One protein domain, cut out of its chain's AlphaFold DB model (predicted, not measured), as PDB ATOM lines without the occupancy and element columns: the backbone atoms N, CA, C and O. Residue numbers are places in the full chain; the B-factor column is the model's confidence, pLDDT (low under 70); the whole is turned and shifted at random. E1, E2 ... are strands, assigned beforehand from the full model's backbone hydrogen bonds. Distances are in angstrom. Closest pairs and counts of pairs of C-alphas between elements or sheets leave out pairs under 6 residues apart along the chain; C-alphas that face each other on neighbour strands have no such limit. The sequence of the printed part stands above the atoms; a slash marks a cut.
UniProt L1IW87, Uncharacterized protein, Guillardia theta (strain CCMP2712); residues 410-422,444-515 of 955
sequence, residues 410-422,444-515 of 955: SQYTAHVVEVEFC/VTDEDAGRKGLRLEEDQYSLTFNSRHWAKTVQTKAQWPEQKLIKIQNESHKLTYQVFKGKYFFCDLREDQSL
ATOM      1  N   SER A 410      40.347 112.261  40.474       61.47
ATOM      2  CA  SER A 410      41.457 111.628  39.743       61.47
ATOM      3  C   SER A 410      42.408 110.688  40.487       61.47
ATOM      4  O   SER A 410      42.867 109.754  39.833       61.47
ATOM      5  N   GLN A 411      42.708 110.869  41.777       64.69
ATOM      6  CA  GLN A 411      43.524 109.917  42.555       64.69
ATOM      7  C   GLN A 411      43.120 109.935  44.036       64.69
ATOM      8  O   GLN A 411      42.984 111.010  44.618       64.69
ATOM      9  N   TYR A 412      42.973 108.764  44.662       74.31
ATOM     10  CA  TYR A 412      42.805 108.643  46.116       74.31
ATOM     11  C   TYR A 412      43.352 107.319  46.650       74.31
ATOM     12  O   TYR A 412      43.433 106.331  45.925       74.31
ATOM     13  N   THR A 413      43.699 107.296  47.938       78.75
ATOM     14  CA  THR A 413      43.849 106.064  48.724       78.75
ATOM     15  C   THR A 413      42.867 106.133  49.885       78.75
ATOM     16  O   THR A 413      42.826 107.147  50.579       78.75
ATOM     17  N   ALA A 414      42.071 105.086  50.083       77.62
ATOM     18  CA  ALA A 414      41.131 104.964  51.190       77.62
ATOM     19  C   ALA A 414      41.319 103.601  51.858       77.62
ATOM     20  O   ALA A 414      41.319 102.579  51.179       77.62
ATOM     21  N   HIS A 415      41.479 103.597  53.180       85.19
ATOM     22  CA  HIS A 415      41.467 102.383  53.990       85.19
ATOM     23  C   HIS A 415      40.072 102.254  54.603       85.19
ATOM     24  O   HIS A 415      39.677 103.080  55.428       85.19
ATOM     25  N   VAL A 416      39.309 101.269  54.141       82.56
ATOM     26  CA  VAL A 416      37.940 100.997  54.582       82.56
ATOM     27  C   VAL A 416      37.976  99.794  55.517       82.56
ATOM     28  O   VAL A 416      38.483  98.739  55.146       82.56
ATOM     29  N   VAL A 417      37.432  99.944  56.723       82.75
ATOM     30  CA  VAL A 417      37.218  98.827  57.648       82.75
ATOM     31  C   VAL A 417      35.726  98.531  57.669       82.75
ATOM     32  O   VAL A 417      34.944  99.309  58.211       82.75
ATOM     33  N   GLU A 418      35.338  97.425  57.047       82.44
ATOM     34  CA  GLU A 418      33.968  96.919  57.054       82.44
ATOM     35  C   GLU A 418      33.837  95.845  58.145       82.44
ATOM     36  O   GLU A 418      34.736  95.024  58.352       82.44
ATOM     37  N   VAL A 419      32.734  95.880  58.891       79.25
ATOM     38  CA  VAL A 419      32.461  94.955  59.998       79.25
ATOM     39  C   VAL A 419      31.223  94.147  59.632       79.25
ATOM     40  O   VAL A 419      30.093  94.605  59.780       79.25
ATOM     41  N   GLU A 420      31.447  92.944  59.109       77.75
ATOM     42  CA  GLU A 420      30.384  92.040  58.668       77.75
ATOM     43  C   GLU A 420      29.815  91.300  59.890       77.75
ATOM     44  O   GLU A 420      30.466  90.432  60.477       77.75
ATOM     45  N   PHE A 421      28.618  91.684  60.336       77.38
ATOM     46  CA  PHE A 421      27.978  91.095  61.514       77.38
ATOM     47  C   PHE A 421      27.356  89.728  61.202       77.38
ATOM     48  O   PHE A 421      26.575  89.599  60.262       77.38
ATOM     49  N   CYS A 422      27.616  88.725  62.049       73.88
ATOM     50  CA  CYS A 422      26.851  87.476  62.027       73.88
ATOM     51  C   CYS A 422      25.413  87.762  62.514       73.88
ATOM     52  O   CYS A 422      25.199  87.931  63.716       73.88
ATOM     53  N   VAL A 444      35.939  92.127  66.117       74.50
ATOM     54  CA  VAL A 444      35.470  93.463  66.500       74.50
ATOM     55  C   VAL A 444      34.113  93.303  67.178       74.50
ATOM     56  O   VAL A 444      33.166  92.771  66.597       74.50
ATOM     57  N   THR A 445      34.039  93.734  68.436       71.00
ATOM     58  CA  THR A 445      32.775  93.854  69.162       71.00
ATOM     59  C   THR A 445      32.333  95.306  69.062       71.00
ATOM     60  O   THR A 445      33.074  96.197  69.461       71.00
ATOM     61  N   ASP A 446      31.151  95.533  68.503       71.06
ATOM     62  CA  ASP A 446      30.494  96.837  68.497       71.06
ATOM     63  C   ASP A 446      30.104  97.190  69.944       71.06
ATOM     64  O   ASP A 446      29.350  96.445  70.577       71.06
ATOM     65  N   GLU A 447      30.657  98.279  70.490       73.25
ATOM     66  CA  GLU A 447      30.427  98.686  71.884       73.25
ATOM     67  C   GLU A 447      28.989  99.175  72.131       73.25
ATOM     68  O   GLU A 447      28.465  98.972  73.228       73.25
ATOM     69  N   ASP A 448      28.328  99.752  71.120       70.56
ATOM     70  CA  ASP A 448      26.956 100.264  71.219       70.56
ATOM     71  C   ASP A 448      25.914  99.153  70.993       70.56
ATOM     72  O   ASP A 448      24.861  99.136  71.637       70.56
ATOM     73  N   ALA A 449      26.193  98.201  70.093       71.62
ATOM     74  CA  ALA A 449      25.264  97.119  69.749       71.62
ATOM     75  C   ALA A 449      25.529  95.784  70.474       71.62
ATOM     76  O   ALA A 449      24.679  94.889  70.428       71.62
ATOM     77  N   GLY A 450      26.703  95.600  71.086       77.19
ATOM     78  CA  GLY A 450      27.134  94.348  71.726       77.19
ATOM     79  C   GLY A 450      27.345  93.167  70.765       77.19
ATOM     80  O   GLY A 450      27.528  92.032  71.211       77.19
ATOM     81  N   ARG A 451      27.295  93.405  69.448       78.25
ATOM     82  CA  ARG A 451      27.421  92.376  68.404       78.25
ATOM     83  C   ARG A 451      28.887  92.135  68.060       78.25
ATOM     84  O   ARG A 451      29.684  93.068  68.044       78.25
ATOM     85  N   LYS A 452      29.226  90.895  67.702       73.38
ATOM     86  CA  LYS A 452      30.528  90.559  67.109       73.38
ATOM     87  C   LYS A 452      30.421  90.540  65.592       73.38
ATOM     88  O   LYS A 452      29.529  89.888  65.051       73.38
ATOM     89  N   GLY A 453      31.335  91.235  64.928       78.69
ATOM     90  CA  GLY A 453      31.475  91.221  63.478       78.69
ATOM     91  C   GLY A 453      32.869  90.789  63.037       78.69
ATOM     92  O   GLY A 453      33.855  90.918  63.768       78.69
ATOM     93  N   LEU A 454      32.933  90.247  61.827       80.00
ATOM     94  CA  LEU A 454      34.163  89.863  61.152       80.00
ATOM     95  C   LEU A 454      34.774  91.122  60.523       80.00
ATOM     96  O   LEU A 454      34.149  91.782  59.695       80.00
ATOM     97  N   ARG A 455      36.002  91.460  60.928       78.94
ATOM     98  CA  ARG A 455      36.743  92.612  60.399       78.94
ATOM     99  C   ARG A 455      37.286  92.314  58.997       78.94
ATOM    100  O   ARG A 455      38.175  91.471  58.827       78.94
ATOM    101  N   LEU A 456      36.761  93.028  58.007       82.19
ATOM    102  CA  LEU A 456      37.269  93.093  56.642       82.19
ATOM    103  C   LEU A 456      38.020  94.417  56.467       82.19
ATOM    104  O   LEU A 456      37.454  95.487  56.673       82.19
ATOM    105  N   GLU A 457      39.291  94.353  56.077       87.06
ATOM    106  CA  GLU A 457      40.078  95.547  55.753       87.06
ATOM    107  C   GLU A 457      40.253  95.653  54.240       87.06
ATOM    108  O   GLU A 457      40.742  94.720  53.597       87.06
ATOM    109  N   GLU A 458      39.859  96.785  53.666       91.06
ATOM    110  CA  GLU A 458      39.941  97.059  52.237       91.06
ATOM    111  C   GLU A 458      40.746  98.335  51.948       91.06
ATOM    112  O   GLU A 458      40.271  99.452  52.156       91.06
ATOM    113  N   ASP A 459      41.946  98.172  51.384       87.94
ATOM    114  CA  ASP A 459      42.712  99.288  50.826       87.94
ATOM    115  C   ASP A 459      42.268  99.546  49.375       87.94
ATOM    116  O   ASP A 459      42.582  98.772  48.460       87.94
ATOM    117  N   GLN A 460      41.558 100.649  49.146       90.06
ATOM    118  CA  GLN A 460      41.202 101.147  47.818       90.06
ATOM    119  C   GLN A 460      42.221 102.181  47.328       90.06
ATOM    120  O   GLN A 460      42.553 103.131  48.035       90.06
ATOM    121  N   TYR A 461      42.661 102.040  46.079       88.12
ATOM    122  CA  TYR A 461      43.554 102.961  45.378       88.12
ATOM    123  C   TYR A 461      42.940 103.340  44.020       88.12
ATOM    124  O   TYR A 461      42.790 102.483  43.146       88.12
ATOM    125  N   SER A 462      42.613 104.615  43.818       85.25
ATOM    126  CA  SER A 462      42.141 105.175  42.543       85.25
ATOM    127  C   SER A 462      43.276 105.875  41.791       85.25
ATOM    128  O   SER A 462      44.081 106.588  42.394       85.25
ATOM    129  N   LEU A 463      43.325 105.693  40.467       81.44
ATOM    130  CA  LEU A 463      44.266 106.361  39.570       81.44
ATOM    131  C   LEU A 463      43.646 106.637  38.189       81.44
ATOM    132  O   LEU A 463      43.425 105.721  37.397       81.44
ATOM    133  N   THR A 464      43.470 107.905  37.827       74.38
ATOM    134  CA  THR A 464      43.180 108.302  36.441       74.38
ATOM    135  C   THR A 464      44.473 108.427  35.635       74.38
ATOM    136  O   THR A 464      45.317 109.278  35.913       74.38
ATOM    137  N   PHE A 465      44.605 107.616  34.582       67.50
ATOM    138  CA  PHE A 465      45.743 107.622  33.657       67.50
ATOM    139  C   PHE A 465      45.250 107.604  32.204       67.50
ATOM    140  O   PHE A 465      44.360 106.831  31.854       67.50
ATOM    141  N   ASN A 466      45.806 108.467  31.344       75.44
ATOM    142  CA  ASN A 466      45.381 108.648  29.945       75.44
ATOM    143  C   ASN A 466      43.850 108.782  29.768       75.44
ATOM    144  O   ASN A 466      43.252 108.174  28.881       75.44
ATOM    145  N   SER A 467      43.217 109.594  30.624       77.06
ATOM    146  CA  SER A 467      41.758 109.820  30.681       77.06
ATOM    147  C   SER A 467      40.905 108.566  30.937       77.06
ATOM    148  O   SER A 467      39.717 108.566  30.626       77.06
ATOM    149  N   ARG A 468      41.487 107.506  31.513       76.38
ATOM    150  CA  ARG A 468      40.768 106.322  32.007       76.38
ATOM    151  C   ARG A 468      40.964 106.193  33.509       76.38
ATOM    152  O   ARG A 468      42.098 106.261  33.982       76.38
ATOM    153  N   HIS A 469      39.877 105.980  34.240       79.81
ATOM    154  CA  HIS A 469      39.930 105.667  35.664       79.81
ATOM    155  C   HIS A 469      40.320 104.198  35.873       79.81
ATOM    156  O   HIS A 469      39.723 103.304  35.269       79.81
ATOM    157  N   TRP A 470      41.296 103.957  36.743       86.88
ATOM    158  CA  TRP A 470      41.651 102.644  37.274       86.88
ATOM    159  C   TRP A 470      41.378 102.626  38.777       86.88
ATOM    160  O   TRP A 470      41.644 103.607  39.468       86.88
ATOM    161  N   ALA A 471      40.890 101.501  39.286       89.94
ATOM    162  CA  ALA A 471      40.801 101.225  40.713       89.94
ATOM    163  C   ALA A 471      41.516  99.907  41.024       89.94
ATOM    164  O   ALA A 471      41.315  98.909  40.328       89.94
ATOM    165  N   LYS A 472      42.333  99.905  42.074       93.69
ATOM    166  CA  LYS A 472      42.888  98.711  42.710       93.69
ATOM    167  C   LYS A 472      42.301  98.624  44.114       93.69
ATOM    168  O   LYS A 472      42.498  99.531  44.908       93.69
ATOM    169  N   THR A 473      41.660  97.512  44.424       92.50
ATOM    170  CA  THR A 473      41.143  97.163  45.749       92.50
ATOM    171  C   THR A 473      41.975  96.005  46.299       92.50
ATOM    172  O   THR A 473      42.212  95.034  45.577       92.50
ATOM    173  N   VAL A 474      42.421  96.089  47.553       93.00
ATOM    174  CA  VAL A 474      43.108  95.009  48.282       93.00
ATOM    175  C   VAL A 474      42.304  94.677  49.533       93.00
ATOM    176  O   VAL A 474      42.371  95.402  50.518       93.00
ATOM    177  N   GLN A 475      41.565  93.573  49.497       91.75
ATOM    178  CA  GLN A 475      40.815  93.059  50.641       91.75
ATOM    179  C   GLN A 475      41.673  92.064  51.436       91.75
ATOM    180  O   GLN A 475      42.206  91.107  50.868       91.75
ATOM    181  N   THR A 476      41.777  92.269  52.747       89.19
ATOM    182  CA  THR A 476      42.406  91.360  53.717       89.19
ATOM    183  C   THR A 476      41.339  90.952  54.739       89.19
ATOM    184  O   THR A 476      40.745  91.818  55.379       89.19
ATOM    185  N   LYS A 477      41.062  89.649  54.903       80.38
ATOM    186  CA  LYS A 477      40.147  89.163  55.957       80.38
ATOM    187  C   LYS A 477      40.944  88.889  57.234       80.38
ATOM    188  O   LYS A 477      41.952  88.188  57.166       80.38
ATOM    189  N   ALA A 478      40.465  89.342  58.396       76.88
ATOM    190  CA  ALA A 478      41.149  89.122  59.680       76.88
ATOM    191  C   ALA A 478      41.372  87.633  60.035       76.88
ATOM    192  O   ALA A 478      42.300  87.305  60.766       76.88
ATOM    193  N   GLN A 479      40.561  86.725  59.479       76.00
ATOM    194  CA  GLN A 479      40.730  85.270  59.614       76.00
ATOM    195  C   GLN A 479      41.981  84.717  58.907       76.00
ATOM    196  O   GLN A 479      42.490  83.676  59.304       76.00
ATOM    197  N   TRP A 480      42.466  85.389  57.857       81.12
ATOM    198  CA  TRP A 480      43.539  84.897  56.988       81.12
ATOM    199  C   TRP A 480      44.486  86.051  56.603       81.12
ATOM    200  O   TRP A 480      44.533  86.447  55.439       81.12
ATOM    201  N   PRO A 481      45.266  86.621  57.543       81.62
ATOM    202  CA  PRO A 481      46.062  87.835  57.299       81.62
ATOM    203  C   PRO A 481      47.159  87.675  56.227       81.62
ATOM    204  O   PRO A 481      47.601  88.658  55.630       81.62
ATOM    205  N   GLU A 482      47.582  86.439  55.944       86.56
ATOM    206  CA  GLU A 482      48.512  86.100  54.855       86.56
ATOM    207  C   GLU A 482      47.832  85.952  53.477       86.56
ATOM    208  O   GLU A 482      48.527  85.702  52.487       86.56
ATOM    209  N   GLN A 483      46.499  86.077  53.407       87.50
ATOM    210  CA  GLN A 483      45.664  85.950  52.211       87.50
ATOM    211  C   GLN A 483      45.049  87.313  51.855       87.50
ATOM    212  O   GLN A 483      44.277  87.890  52.620       87.50
ATOM    213  N   LYS A 484      45.380  87.839  50.673       92.62
ATOM    214  CA  LYS A 484      44.890  89.137  50.183       92.62
ATOM    215  C   LYS A 484      44.230  88.984  48.822       92.62
ATOM    216  O   LYS A 484      44.867  88.519  47.880       92.62
ATOM    217  N   LEU A 485      42.969  89.388  48.704       90.94
ATOM    218  CA  LEU A 485      42.238  89.398  47.439       90.94
ATOM    219  C   LEU A 485      42.419  90.760  46.764       90.94
ATOM    220  O   LEU A 485      42.019  91.789  47.307       90.94
ATOM    221  N   ILE A 486      43.029  90.771  45.582       92.25
ATOM    222  CA  ILE A 486      43.348  91.981  44.828       92.25
ATOM    223  C   ILE A 486      42.478  92.048  43.573       92.25
ATOM    224  O   ILE A 486      42.528  91.181  42.700       92.25
ATOM    225  N   LYS A 487      41.684  93.113  43.478       92.88
ATOM    226  CA  LYS A 487      40.816  93.430  42.339       92.88
ATOM    227  C   LYS A 487      41.396  94.661  41.643       92.88
ATOM    228  O   LYS A 487      41.577  95.687  42.290       92.88
ATOM    229  N   ILE A 488      41.699  94.580  40.351       89.12
ATOM    230  CA  ILE A 488      42.143  95.712  39.523       89.12
ATOM    231  C   ILE A 488      41.135  95.884  38.390       89.12
ATOM    232  O   ILE A 488      40.903  94.952  37.622       89.12
ATOM    233  N   GLN A 489      40.537  97.066  38.274       91.88
ATOM    234  CA  GLN A 489      39.482  97.342  37.299       91.88
ATOM    235  C   GLN A 489      39.626  98.721  36.646       91.88
ATOM    236  O   GLN A 489      40.138  99.662  37.251       91.88
ATOM    237  N   ASN A 490      39.155  98.842  35.408       90.25
ATOM    238  CA  ASN A 490      38.969 100.104  34.688       90.25
ATOM    239  C   ASN A 490      37.624 100.081  33.933       90.25
ATOM    240  O   ASN A 490      36.886  99.109  34.028       90.25
ATOM    241  N   GLU A 491      37.325 101.113  33.140       82.00
ATOM    242  CA  GLU A 491      36.081 101.261  32.347       82.00
ATOM    243  C   GLU A 491      35.741 100.115  31.359       82.00
ATOM    244  O   GLU A 491      34.743 100.203  30.651       82.00
ATOM    245  N   SER A 492      36.592  99.094  31.222       76.75
ATOM    246  CA  SER A 492      36.480  98.052  30.187       76.75
ATOM    247  C   SER A 492      37.064  96.682  30.559       76.75
ATOM    248  O   SER A 492      36.868  95.728  29.815       76.75
ATOM    249  N   HIS A 493      37.821  96.579  31.656       79.62
ATOM    250  CA  HIS A 493      38.533  95.360  32.050       79.62
ATOM    251  C   HIS A 493      38.484  95.182  33.565       79.62
ATOM    252  O   HIS A 493      38.697  96.152  34.301       79.62
ATOM    253  N   LYS A 494      38.332  93.935  34.016       88.12
ATOM    254  CA  LYS A 494      38.461  93.536  35.420       88.12
ATOM    255  C   LYS A 494      39.374  92.316  35.548       88.12
ATOM    256  O   LYS A 494      39.173  91.302  34.883       88.12
ATOM    257  N   LEU A 495      40.365  92.432  36.427       84.88
ATOM    258  CA  LEU A 495      41.318  91.395  36.815       84.88
ATOM    259  C   LEU A 495      41.175  91.157  38.320       84.88
ATOM    260  O   LEU A 495      41.360  92.083  39.109       84.88
ATOM    261  N   THR A 496      40.879  89.924  38.725       88.81
ATOM    262  CA  THR A 496      40.837  89.530  40.141       88.81
ATOM    263  C   THR A 496      41.841  88.411  40.389       88.81
ATOM    264  O   THR A 496      41.839  87.410  39.675       88.81
ATOM    265  N   TYR A 497      42.701  88.579  41.391       89.56
ATOM    266  CA  TYR A 497      43.682  87.577  41.800       89.56
ATOM    267  C   TYR A 497      43.899  87.605  43.313       89.56
ATOM    268  O   TYR A 497      43.764  88.639  43.963       89.56
ATOM    269  N   GLN A 498      44.258  86.466  43.884       91.19
ATOM    270  CA  GLN A 498      44.581  86.307  45.291       91.19
ATOM    271  C   GLN A 498      46.096  86.176  45.481       91.19
ATOM    272  O   GLN A 498      46.789  85.549  44.679       91.19
ATOM    273  N   VAL A 499      46.613  86.755  46.561       90.56
ATOM    274  CA  VAL A 499      47.977  86.538  47.046       90.56
ATOM    275  C   VAL A 499      47.894  85.775  48.360       90.56
ATOM    276  O   VAL A 499      47.291  86.274  49.303       90.56
ATOM    277  N   PHE A 500      48.504  84.593  48.440       88.50
ATOM    278  CA  PHE A 500      48.604  83.812  49.677       88.50
ATOM    279  C   PHE A 500      50.051  83.379  49.907       88.50
ATOM    280  O   PHE A 500      50.668  82.780  49.023       88.50
ATOM    281  N   LYS A 501      50.621  83.716  51.074       88.06
ATOM    282  CA  LYS A 501      52.031  83.421  51.427       88.06
ATOM    283  C   LYS A 501      53.034  83.838  50.333       88.06
ATOM    284  O   LYS A 501      53.994  83.132  50.033       88.06
ATOM    285  N   GLY A 502      52.773  84.979  49.688       83.25
ATOM    286  CA  GLY A 502      53.584  85.529  48.592       83.25
ATOM    287  C   GLY A 502      53.418  84.850  47.223       83.25
ATOM    288  O   GLY A 502      54.009  85.321  46.253       83.25
ATOM    289  N   LYS A 503      52.614  83.784  47.108       80.75
ATOM    290  CA  LYS A 503      52.227  83.166  45.829       80.75
ATOM    291  C   LYS A 503      50.962  83.823  45.272       80.75
ATOM    292  O   LYS A 503      50.113  84.267  46.039       80.75
ATOM    293  N   TYR A 504      50.845  83.860  43.947       84.12
ATOM    294  CA  TYR A 504      49.753  84.506  43.212       84.12
ATOM    295  C   TYR A 504      48.846  83.450  42.573       84.12
ATOM    296  O   TYR A 504      49.343  82.522  41.937       84.12
ATOM    297  N   PHE A 505      47.533  83.625  42.707       84.25
ATOM    298  CA  PHE A 505      46.495  82.751  42.160       84.25
ATOM    299  C   PHE A 505      45.479  83.625  41.418       84.25
ATOM    300  O   PHE A 505      44.933  84.556  42.003       84.25
ATOM    301  N   PHE A 506      45.253  83.391  40.126       77.00
ATOM    302  CA  PHE A 506      44.343  84.210  39.314       77.00
ATOM    303  C   PHE A 506      42.916  83.657  39.384       77.00
ATOM    304  O   PHE A 506      42.735  82.450  39.264       77.00
ATOM    305  N   CYS A 507      41.923  84.530  39.585       75.50
ATOM    306  CA  CYS A 507      40.541  84.133  39.886       75.50
ATOM    307  C   CYS A 507      39.547  84.502  38.774       75.50
ATOM    308  O   CYS A 507      38.660  83.714  38.473       75.50
ATOM    309  N   ASP A 508      39.666  85.691  38.165       68.38
ATOM    310  CA  ASP A 508      38.773  86.123  37.075       68.38
ATOM    311  C   ASP A 508      39.439  87.167  36.159       68.38
ATOM    312  O   ASP A 508      40.212  88.019  36.618       68.38
ATOM    313  N   LEU A 509      39.110  87.102  34.867       50.72
ATOM    314  CA  LEU A 509      39.635  87.933  33.778       50.72
ATOM    315  C   LEU A 509      38.509  88.180  32.762       50.72
ATOM    316  O   LEU A 509      38.158  87.275  32.004       50.72
ATOM    317  N   ARG A 510      37.938  89.393  32.732       50.81
ATOM    318  CA  ARG A 510      36.819  89.735  31.828       50.81
ATOM    319  C   ARG A 510      37.003  91.067  31.107       50.81
ATOM    320  O   ARG A 510      37.465  92.048  31.696       50.81
ATOM    321  N   GLU A 511      36.580  91.081  29.843       41.16
ATOM    322  CA  GLU A 511      36.247  92.286  29.076       41.16
ATOM    323  C   GLU A 511      34.740  92.556  29.216       41.16
ATOM    324  O   GLU A 511      33.919  91.755  28.763       41.16
ATOM    325  N   ASP A 512      34.359  93.680  29.827       40.06
ATOM    326  CA  ASP A 512      32.949  94.001  30.080       40.06
ATOM    327  C   ASP A 512      32.350  94.855  28.944       40.06
ATOM    328  O   ASP A 512      32.812  95.962  28.648       40.06
ATOM    329  N   GLN A 513      31.284  94.363  28.300       35.28
ATOM    330  CA  GLN A 513      30.630  95.058  27.185       35.28
ATOM    331  C   GLN A 513      29.475  95.970  27.628       35.28
ATOM    332  O   GLN A 513      28.366  95.517  27.902       35.28
ATOM    333  N   SER A 514      29.659  97.286  27.509       33.41
ATOM    334  CA  SER A 514      29.062  98.049  26.390       33.41
ATOM    335  C   SER A 514      29.211  99.564  26.581       33.41
ATOM    336  O   SER A 514      29.095 100.102  27.675       33.41
ATOM    337  N   LEU A 515      29.440 100.287  25.481       35.72
ATOM    338  CA  LEU A 515      29.782 101.718  25.514       35.72
ATOM    339  C   LEU A 515      28.593 102.648  25.851       35.72
ATOM    340  O   LEU A 515      28.783 103.854  25.983       35.72
TER     341      LEU A 515
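What this domain is: This is residues 410 to 422 and 444 to 515 of the 955 residues of an uncharacterized protein of Guillardia theta (strain CCMP2712) (UniProt L1IW87). A single, twisted sheet of six strands lies side by side in chain order, E1 E2 E3 E4 E5 E6, antiparallel throughout, with no named helix over either face. E2 to E6 form a meander, each strand the antiparallel neighbour of the one before. The printed part has 85 residues, class all strand; it is loose, with a radius of gyration of the C-alphas of 15.6 A, and spans 47 by 30 by 22 A.

Where its parts are: E1, residues 411 to 421, begins at C-alpha 411 (43.524, 109.917, 42.555) and measures 30.9 A. E2, residues 452 to 465, measures 40.5 A; E3, 468 to 477, 29.5 A; E4, 483 to 490, 23.5 A; E5, 493 to 500, 23.4 A. E6, residues 503 to 511, 24.9 A, ends at C-alpha 511 (36.247, 92.286, 29.076).

How they stand to each other: Edge strand E1 is antiparallel to E2, with N 416 and O 458 within hydrogen-bond range, 2.9 A. Hairpin E2 and E3 has N 461 and O 472 at 2.8 A. Edge strands E1 and E6 are apart.

The domain as a whole: Residues 423 to 443 are cut out; C-alphas 422 and 444 are 11.4 A apart. Confidence is under 70 at residues 410 to 411, 465 and 508 to 515.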